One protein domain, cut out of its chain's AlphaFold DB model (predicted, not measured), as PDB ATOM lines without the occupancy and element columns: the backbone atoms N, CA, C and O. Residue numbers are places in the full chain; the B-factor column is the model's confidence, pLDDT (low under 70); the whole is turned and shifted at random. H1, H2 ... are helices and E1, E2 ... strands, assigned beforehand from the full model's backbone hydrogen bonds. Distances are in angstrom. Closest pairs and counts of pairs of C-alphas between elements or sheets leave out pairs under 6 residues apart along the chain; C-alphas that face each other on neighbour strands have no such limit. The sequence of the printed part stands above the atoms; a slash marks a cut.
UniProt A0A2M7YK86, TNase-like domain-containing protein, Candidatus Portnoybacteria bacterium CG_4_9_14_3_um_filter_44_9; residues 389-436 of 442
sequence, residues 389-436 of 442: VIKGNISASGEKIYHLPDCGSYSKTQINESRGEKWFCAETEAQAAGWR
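This is residues 389 to 436 of the 442 residues of the protein "TNase-like domain-containing protein" of Candidatus Portnoybacteria bacterium CG_4_9_14_3_um_filter_44_9 (UniProt A0A2M7YK86). With little regular structure, this is a small sheet of three strands with one short helix, H1, over one face, while the long loop of residues 404 to 421 swings out on the side away from H1. The printed part has 48 residues, of which 18 are in named elements, E1, E2, E3 and H1 along the chain, a mixed class. The sheet's order is E2, E1, E3, antiparallel. The whole is compact, with a radius of gyration of the C-alphas of 9.6 A and spans of 24 by 23 by 16 A.

E1, residues 390 to 394, begins at C-alpha 390 (180.862, 200.265, 197.728) and measures 13.5 A. E2 is residues 400 to 403, 10.3 A, and E3 residues 422 to 424, 6.6 A. H1, residues 427 to 432, measures 8.5 A and ends at C-alpha 432 (168.286, 203.122, 192.988).

E1 and E2 form a hairpin, with N 403 and O 391 2.8 A apart. E1 and E3 are antiparallel, with N 392 and O 422 2.8 A apart. H1 is on the sheet, at a height of 9.1 A, over E1 and along the strands, at 15 degrees to E1 on the local plane. The closest C-alphas of H1 and E2 are those of Ala 430 and Tyr 402, 6.6 A apart. In H1 every O i to N i+4 pair is within hydrogen-bond range.

The C-alphas farthest apart, of Asp 406 and Ser 418, are 25.3 A apart. The link E2 to E3 is long, and the printed part has no cut. No printed residue is under pLDDT 70.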
ATOM      1  N   VAL A 389     184.052 202.024 195.552       89.12
ATOM      2  CA  VAL A 389     184.429 201.412 196.844       89.12
ATOM      3  C   VAL A 389     183.241 200.819 197.595       89.12
ATOM      4  O   VAL A 389     183.407 200.341 198.703       89.12
ATOM      5  N   ILE A 390     182.029 200.834 197.047       93.19
ATOM      6  CA  ILE A 390     180.862 200.265 197.728       93.19
ATOM      7  C   ILE A 390     180.624 198.863 197.175       93.19
ATOM      8  O   ILE A 390     180.507 198.678 195.967       93.19
ATOM      9  N   LYS A 391     180.550 197.854 198.046       93.62
ATOM     10  CA  LYS A 391     180.394 196.445 197.652       93.62
ATOM     11  C   LYS A 391     178.932 196.032 197.694       93.62
ATOM     12  O   LYS A 391     178.347 196.048 198.765       93.62
ATOM     13  N   GLY A 392     178.350 195.594 196.585       93.31
ATOM     14  CA  GLY A 392     177.015 195.002 196.535       93.31
ATOM     15  C   GLY A 392     177.045 193.484 196.368       93.31
ATOM     16  O   GLY A 392     177.256 193.018 195.251       93.31
ATOM     17  N   ASN A 393     176.738 192.713 197.420       95.00
ATOM     18  CA  ASN A 393     176.530 191.257 197.334       95.00
ATOM     19  C   ASN A 393     175.055 190.783 197.424       95.00
ATOM     20  O   ASN A 393     174.203 191.410 198.056       95.00
ATOM     21  N   ILE A 394     174.763 189.613 196.849       87.81
ATOM     22  CA  ILE A 394     173.427 189.005 196.868       87.81
ATOM     23  C   ILE A 394     173.433 187.812 197.826       87.81
ATOM     24  O   ILE A 394     174.158 186.826 197.643       87.81
ATOM     25  N   SER A 395     172.607 187.886 198.869       82.75
ATOM     26  CA  SER A 395     172.500 186.832 199.878       82.75
ATOM     27  C   SER A 395     171.994 185.509 199.275       82.75
ATOM     28  O   SER A 395     171.478 185.452 198.157       82.75
ATOM     29  N   ALA A 396     172.104 184.409 200.025       70.62
ATOM     30  CA  ALA A 396     171.552 183.120 199.597       70.62
ATOM     31  C   ALA A 396     170.017 183.141 199.434       70.62
ATOM     32  O   ALA A 396     169.485 182.349 198.663       70.62
ATOM     33  N   SER A 397     169.316 184.056 200.118       71.19
ATOM     34  CA  SER A 397     167.871 184.280 199.976       71.19
ATOM     35  C   SER A 397     167.508 185.235 198.827       71.19
ATOM     36  O   SER A 397     166.330 185.503 198.616       71.19
ATOM     37  N   GLY A 398     168.494 185.733 198.069       83.00
ATOM     38  CA  GLY A 398     168.286 186.644 196.938       83.00
ATOM     39  C   GLY A 398     168.247 188.127 197.315       83.00
ATOM     40  O   GLY A 398     167.906 188.965 196.484       83.00
ATOM     41  N   GLU A 399     168.600 188.468 198.551       84.00
ATOM     42  CA  GLU A 399     168.566 189.845 199.032       84.00
ATOM     43  C   GLU A 399     169.777 190.645 198.544       84.00
ATOM     44  O   GLU A 399     170.913 190.188 198.655       84.00
ATOM     45  N   LYS A 400     169.529 191.851 198.029       93.44
ATOM     46  CA  LYS A 400     170.539 192.775 197.504       93.44
ATOM     47  C   LYS A 400     171.013 193.727 198.600       93.44
ATOM     48  O   LYS A 400     170.249 194.595 199.024       93.44
ATOM     49  N   ILE A 401     172.256 193.563 199.048       92.44
ATOM     50  CA  ILE A 401     172.820 194.308 200.180       92.44
ATOM     51  C   ILE A 401     174.093 195.029 199.740       92.44
ATOM     52  O   ILE A 401     175.000 194.394 199.197       92.44
ATOM     53  N   TYR A 402     174.161 196.345 199.955       93.94
ATOM     54  CA  TYR A 402     175.379 197.119 199.725       93.94
ATOM     55  C   TYR A 402     176.107 197.422 201.036       93.94
ATOM     56  O   TYR A 402     175.489 197.621 202.078       93.94
ATOM     57  N   HIS A 403     177.436 197.431 200.970       92.06
ATOM     58  CA  HIS A 403     178.342 197.627 202.094       92.06
ATOM     59  C   HIS A 403     179.260 198.802 201.774       92.06
ATOM     60  O   HIS A 403     180.019 198.747 200.800       92.06
ATOM     61  N   LEU A 404     179.194 199.836 202.600       91.06
ATOM     62  CA  LEU A 404     180.162 200.922 202.665       91.06
ATOM     63  C   LEU A 404     181.472 200.468 203.333       91.06
ATOM     64  O   LEU A 404     181.463 199.479 204.073       91.06
ATOM     65  N   PRO A 405     182.599 201.167 203.100       86.25
ATOM     66  CA  PRO A 405     183.894 200.830 203.696       86.25
ATOM     67  C   PRO A 405     183.914 200.722 205.230       86.25
ATOM     68  O   PRO A 405     184.736 199.986 205.776       86.25
ATOM     69  N   ASP A 406     183.018 201.431 205.913       83.44
ATOM     70  CA  ASP A 406     182.855 201.477 207.371       83.44
ATOM     71  C   ASP A 406     181.878 200.422 207.927       83.44
ATOM     72  O   ASP A 406     181.754 200.271 209.147       83.44
ATOM     73  N   CYS A 407     181.217 199.637 207.067       83.19
ATOM     74  CA  CYS A 407     180.364 198.542 207.515       83.19
ATOM     75  C   CYS A 407     181.195 197.360 208.016       83.19
ATOM     76  O   CYS A 407     182.130 196.892 207.358       83.19
ATOM     77  N   GLY A 408     180.784 196.761 209.137       73.62
ATOM     78  CA  GLY A 408     181.499 195.632 209.752       73.62
ATOM     79  C   GLY A 408     181.608 194.371 208.871       73.62
ATOM     80  O   GLY A 408     182.420 193.478 209.133       73.62
ATOM     81  N   SER A 409     180.807 194.274 207.807       79.75
ATOM     82  CA  SER A 409     180.822 193.195 206.808       79.75
ATOM     83  C   SER A 409     181.632 193.525 205.553       79.75
ATOM     84  O   SER A 409     181.844 192.635 204.727       79.75
ATOM     85  N   TYR A 410     182.134 194.751 205.401       86.50
ATOM     86  CA  TYR A 410     182.761 195.218 204.168       86.50
ATOM     87  C   TYR A 410     184.001 194.407 203.766       86.50
ATOM     88  O   TYR A 410     184.116 193.942 202.629       86.50
ATOM     89  N   SER A 411     184.917 194.151 204.703       78.56
ATOM     90  CA  SER A 411     186.151 193.385 204.450       78.56
ATOM     91  C   SER A 411     185.900 191.901 204.148       78.56
ATOM     92  O   SER A 411     186.655 191.285 203.398       78.56
ATOM     93  N   LYS A 412     184.813 191.335 204.689       78.06
ATOM     94  CA  LYS A 412     184.404 189.930 204.502       78.06
ATOM     95  C   LYS A 412     183.602 189.717 203.217       78.06
ATOM     96  O   LYS A 412     183.491 188.587 202.746       78.06
ATOM     97  N   THR A 413     183.035 190.786 202.667       81.88
ATOM     98  CA  THR A 413     182.230 190.738 201.450       81.88
ATOM     99  C   THR A 413     183.148 190.657 200.233       81.88
ATOM    100  O   THR A 413     183.991 191.532 200.010       81.88
ATOM    101  N   GLN A 414     182.997 189.584 199.457       86.00
ATOM    102  CA  GLN A 414     183.654 189.385 198.167       86.00
ATOM    103  C   GLN A 414     182.595 189.478 197.076       86.00
ATOM    104  O   GLN A 414     181.527 188.895 197.224       86.00
ATOM    105  N   ILE A 415     182.898 190.219 196.012       87.25
ATOM    106  CA  ILE A 415     181.983 190.432 194.891       87.25
ATOM    107  C   ILE A 415     182.162 189.316 193.871       87.25
ATOM    108  O   ILE A 415     183.262 189.093 193.367       87.25
ATOM    109  N   ASN A 416     181.068 188.636 193.555       82.75
ATOM    110  CA  ASN A 416     180.979 187.667 192.480       82.75
ATOM    111  C   ASN A 416     180.063 188.184 191.360       82.75
ATOM    112  O   ASN A 416     178.847 187.976 191.375       82.75
ATOM    113  N   GLU A 417     180.665 188.804 190.344       85.06
ATOM    114  CA  GLU A 417     179.938 189.401 189.214       85.06
ATOM    115  C   GLU A 417     179.068 188.399 188.445       85.06
ATOM    116  O   GLU A 417     177.992 188.753 187.963       85.06
ATOM    117  N   SER A 418     179.449 187.116 188.411       79.06
ATOM    118  CA  SER A 418     178.647 186.071 187.755       79.06
ATOM    119  C   SER A 418     177.288 185.828 188.424       79.06
ATOM    120  O   SER A 418     176.377 185.286 187.801       79.06
ATOM    121  N   ARG A 419     177.128 186.255 189.685       79.25
ATOM    122  CA  ARG A 419     175.865 186.201 190.435       79.25
ATOM    123  C   ARG A 419     175.065 187.504 190.365       79.25
ATOM    124  O   ARG A 419     174.018 187.584 190.999       79.25
ATOM    125  N   GLY A 420     175.533 188.505 189.618       86.25
ATOM    126  CA  GLY A 420     174.926 189.840 189.573       86.25
ATOM    127  C   GLY A 420     175.313 190.742 190.751       86.25
ATOM    128  O   GLY A 420     174.677 191.775 190.960       86.25
ATOM    129  N   GLU A 421     176.333 190.356 191.521       93.38
ATOM    130  CA  GLU A 421     176.977 191.205 192.528       93.38
ATOM    131  C   GLU A 421     177.876 192.231 191.837       93.38
ATOM    132  O   GLU A 421     178.429 191.947 190.777       93.38
ATOM    133  N   LYS A 422     178.025 193.432 192.396       92.81
ATOM    134  CA  LYS A 422     178.808 194.489 191.744       92.81
ATOM    135  C   LYS A 422     179.311 195.538 192.719       92.81
ATOM    136  O   LYS A 422     178.866 195.610 193.861       92.81
ATOM    137  N   TRP A 423     180.228 196.364 192.237       93.56
ATOM    138  CA  TRP A 423     180.670 197.561 192.934       93.56
ATOM    139  C   TRP A 423     179.785 198.756 192.567       93.56
ATOM    140  O   TRP A 423     179.318 198.851 191.432       93.56
ATOM    141  N   PHE A 424     179.573 199.656 193.521       90.06
ATOM    142  CA  PHE A 424     178.893 200.934 193.332       90.06
ATOM    143  C   PHE A 424     179.853 202.080 193.628       90.06
ATOM    144  O   PHE A 424     180.712 201.985 194.512       90.06
ATOM    145  N   CYS A 425     179.715 203.160 192.872       88.38
ATOM    146  CA  CYS A 425     180.518 204.360 193.072       88.38
ATOM    147  C   CYS A 425     179.831 205.360 194.015       88.38
ATOM    148  O   CYS A 425     180.506 206.206 194.594       88.38
ATOM    149  N   ALA A 426     178.512 205.237 194.205       84.50
ATOM    150  CA  ALA A 426     177.733 206.026 195.154       84.50
ATOM    151  C   ALA A 426     176.622 205.186 195.801       84.50
ATOM    152  O   ALA A 426     176.065 204.282 195.180       84.50
ATOM    153  N   GLU A 427     176.245 205.505 197.037       86.19
ATOM    154  CA  GLU A 427     175.155 204.808 197.736       86.19
ATOM    155  C   GLU A 427     173.805 204.984 197.052       86.19
ATOM    156  O   GLU A 427     173.021 204.043 196.947       86.19
ATOM    157  N   THR A 428     173.550 206.180 196.529       79.50
ATOM    158  CA  THR A 428     172.326 206.493 195.784       79.50
ATOM    159  C   THR A 428     172.178 205.604 194.551       79.50
ATOM    160  O   THR A 428     171.066 205.205 194.211       79.50
ATOM    161  N   GLU A 429     173.292 205.225 193.915       86.50
ATOM    162  CA  GLU A 429     173.325 204.263 192.811       86.50
ATOM    163  C   GLU A 429     172.903 202.860 193.279       86.50
ATOM    164  O   GLU A 429     172.120 202.184 192.606       86.50
ATOM    165  N   ALA A 430     173.383 202.431 194.450       86.44
ATOM    166  CA  ALA A 430     173.013 201.153 195.054       86.44
ATOM    167  C   ALA A 430     171.523 201.110 195.419       86.44
ATOM    168  O   ALA A 430     170.805 200.194 195.007       86.44
ATOM    169  N   GLN A 431     171.037 202.147 196.099       85.38
ATOM    170  CA  GLN A 431     169.638 202.284 196.499       85.38
ATOM    171  C   GLN A 431     168.702 202.315 195.282       85.38
ATOM    172  O   GLN A 431     167.717 201.576 195.242       85.38
ATOM    173  N   ALA A 432     169.048 203.078 194.238       80.00
ATOM    174  CA  ALA A 432     168.286 203.122 192.988       80.00
ATOM    175  C   ALA A 432     168.274 201.771 192.251       80.00
ATOM    176  O   ALA A 432     167.286 201.416 191.611       80.00
ATOM    177  N   ALA A 433     169.343 200.978 192.374       80.25
ATOM    178  CA  ALA A 433     169.407 199.624 191.828       80.25
ATOM    179  C   ALA A 433     168.617 198.582 192.658       80.25
ATOM    180  O   ALA A 433     168.654 197.382 192.342       80.25
ATOM    181  N   GLY A 434     167.922 199.016 193.718       86.94
ATOM    182  CA  GLY A 434     167.122 198.175 194.610       86.94
ATOM    183  C   GLY A 434     167.948 197.424 195.652       86.94
ATOM    184  O   GLY A 434     167.560 196.331 196.064       86.94
ATOM    185  N   TRP A 435     169.108 197.962 196.025       92.12
ATOM    186  CA  TRP A 435     169.970 197.407 197.061       92.12
ATOM    187  C   TRP A 435     169.749 198.171 198.356       92.12
ATOM    188  O   TRP A 435     169.763 199.400 198.361       92.12
ATOM    189  N   ARG A 436     169.559 197.454 199.461       93.31
ATOM    190  CA  ARG A 436     169.482 198.082 200.782       93.31
ATOM    191  C   ARG A 436     170.857 198.136 201.434       93.31
ATOM    192  O   ARG A 436     171.704 197.284 201.167       93.31
TER     193      ARG A 436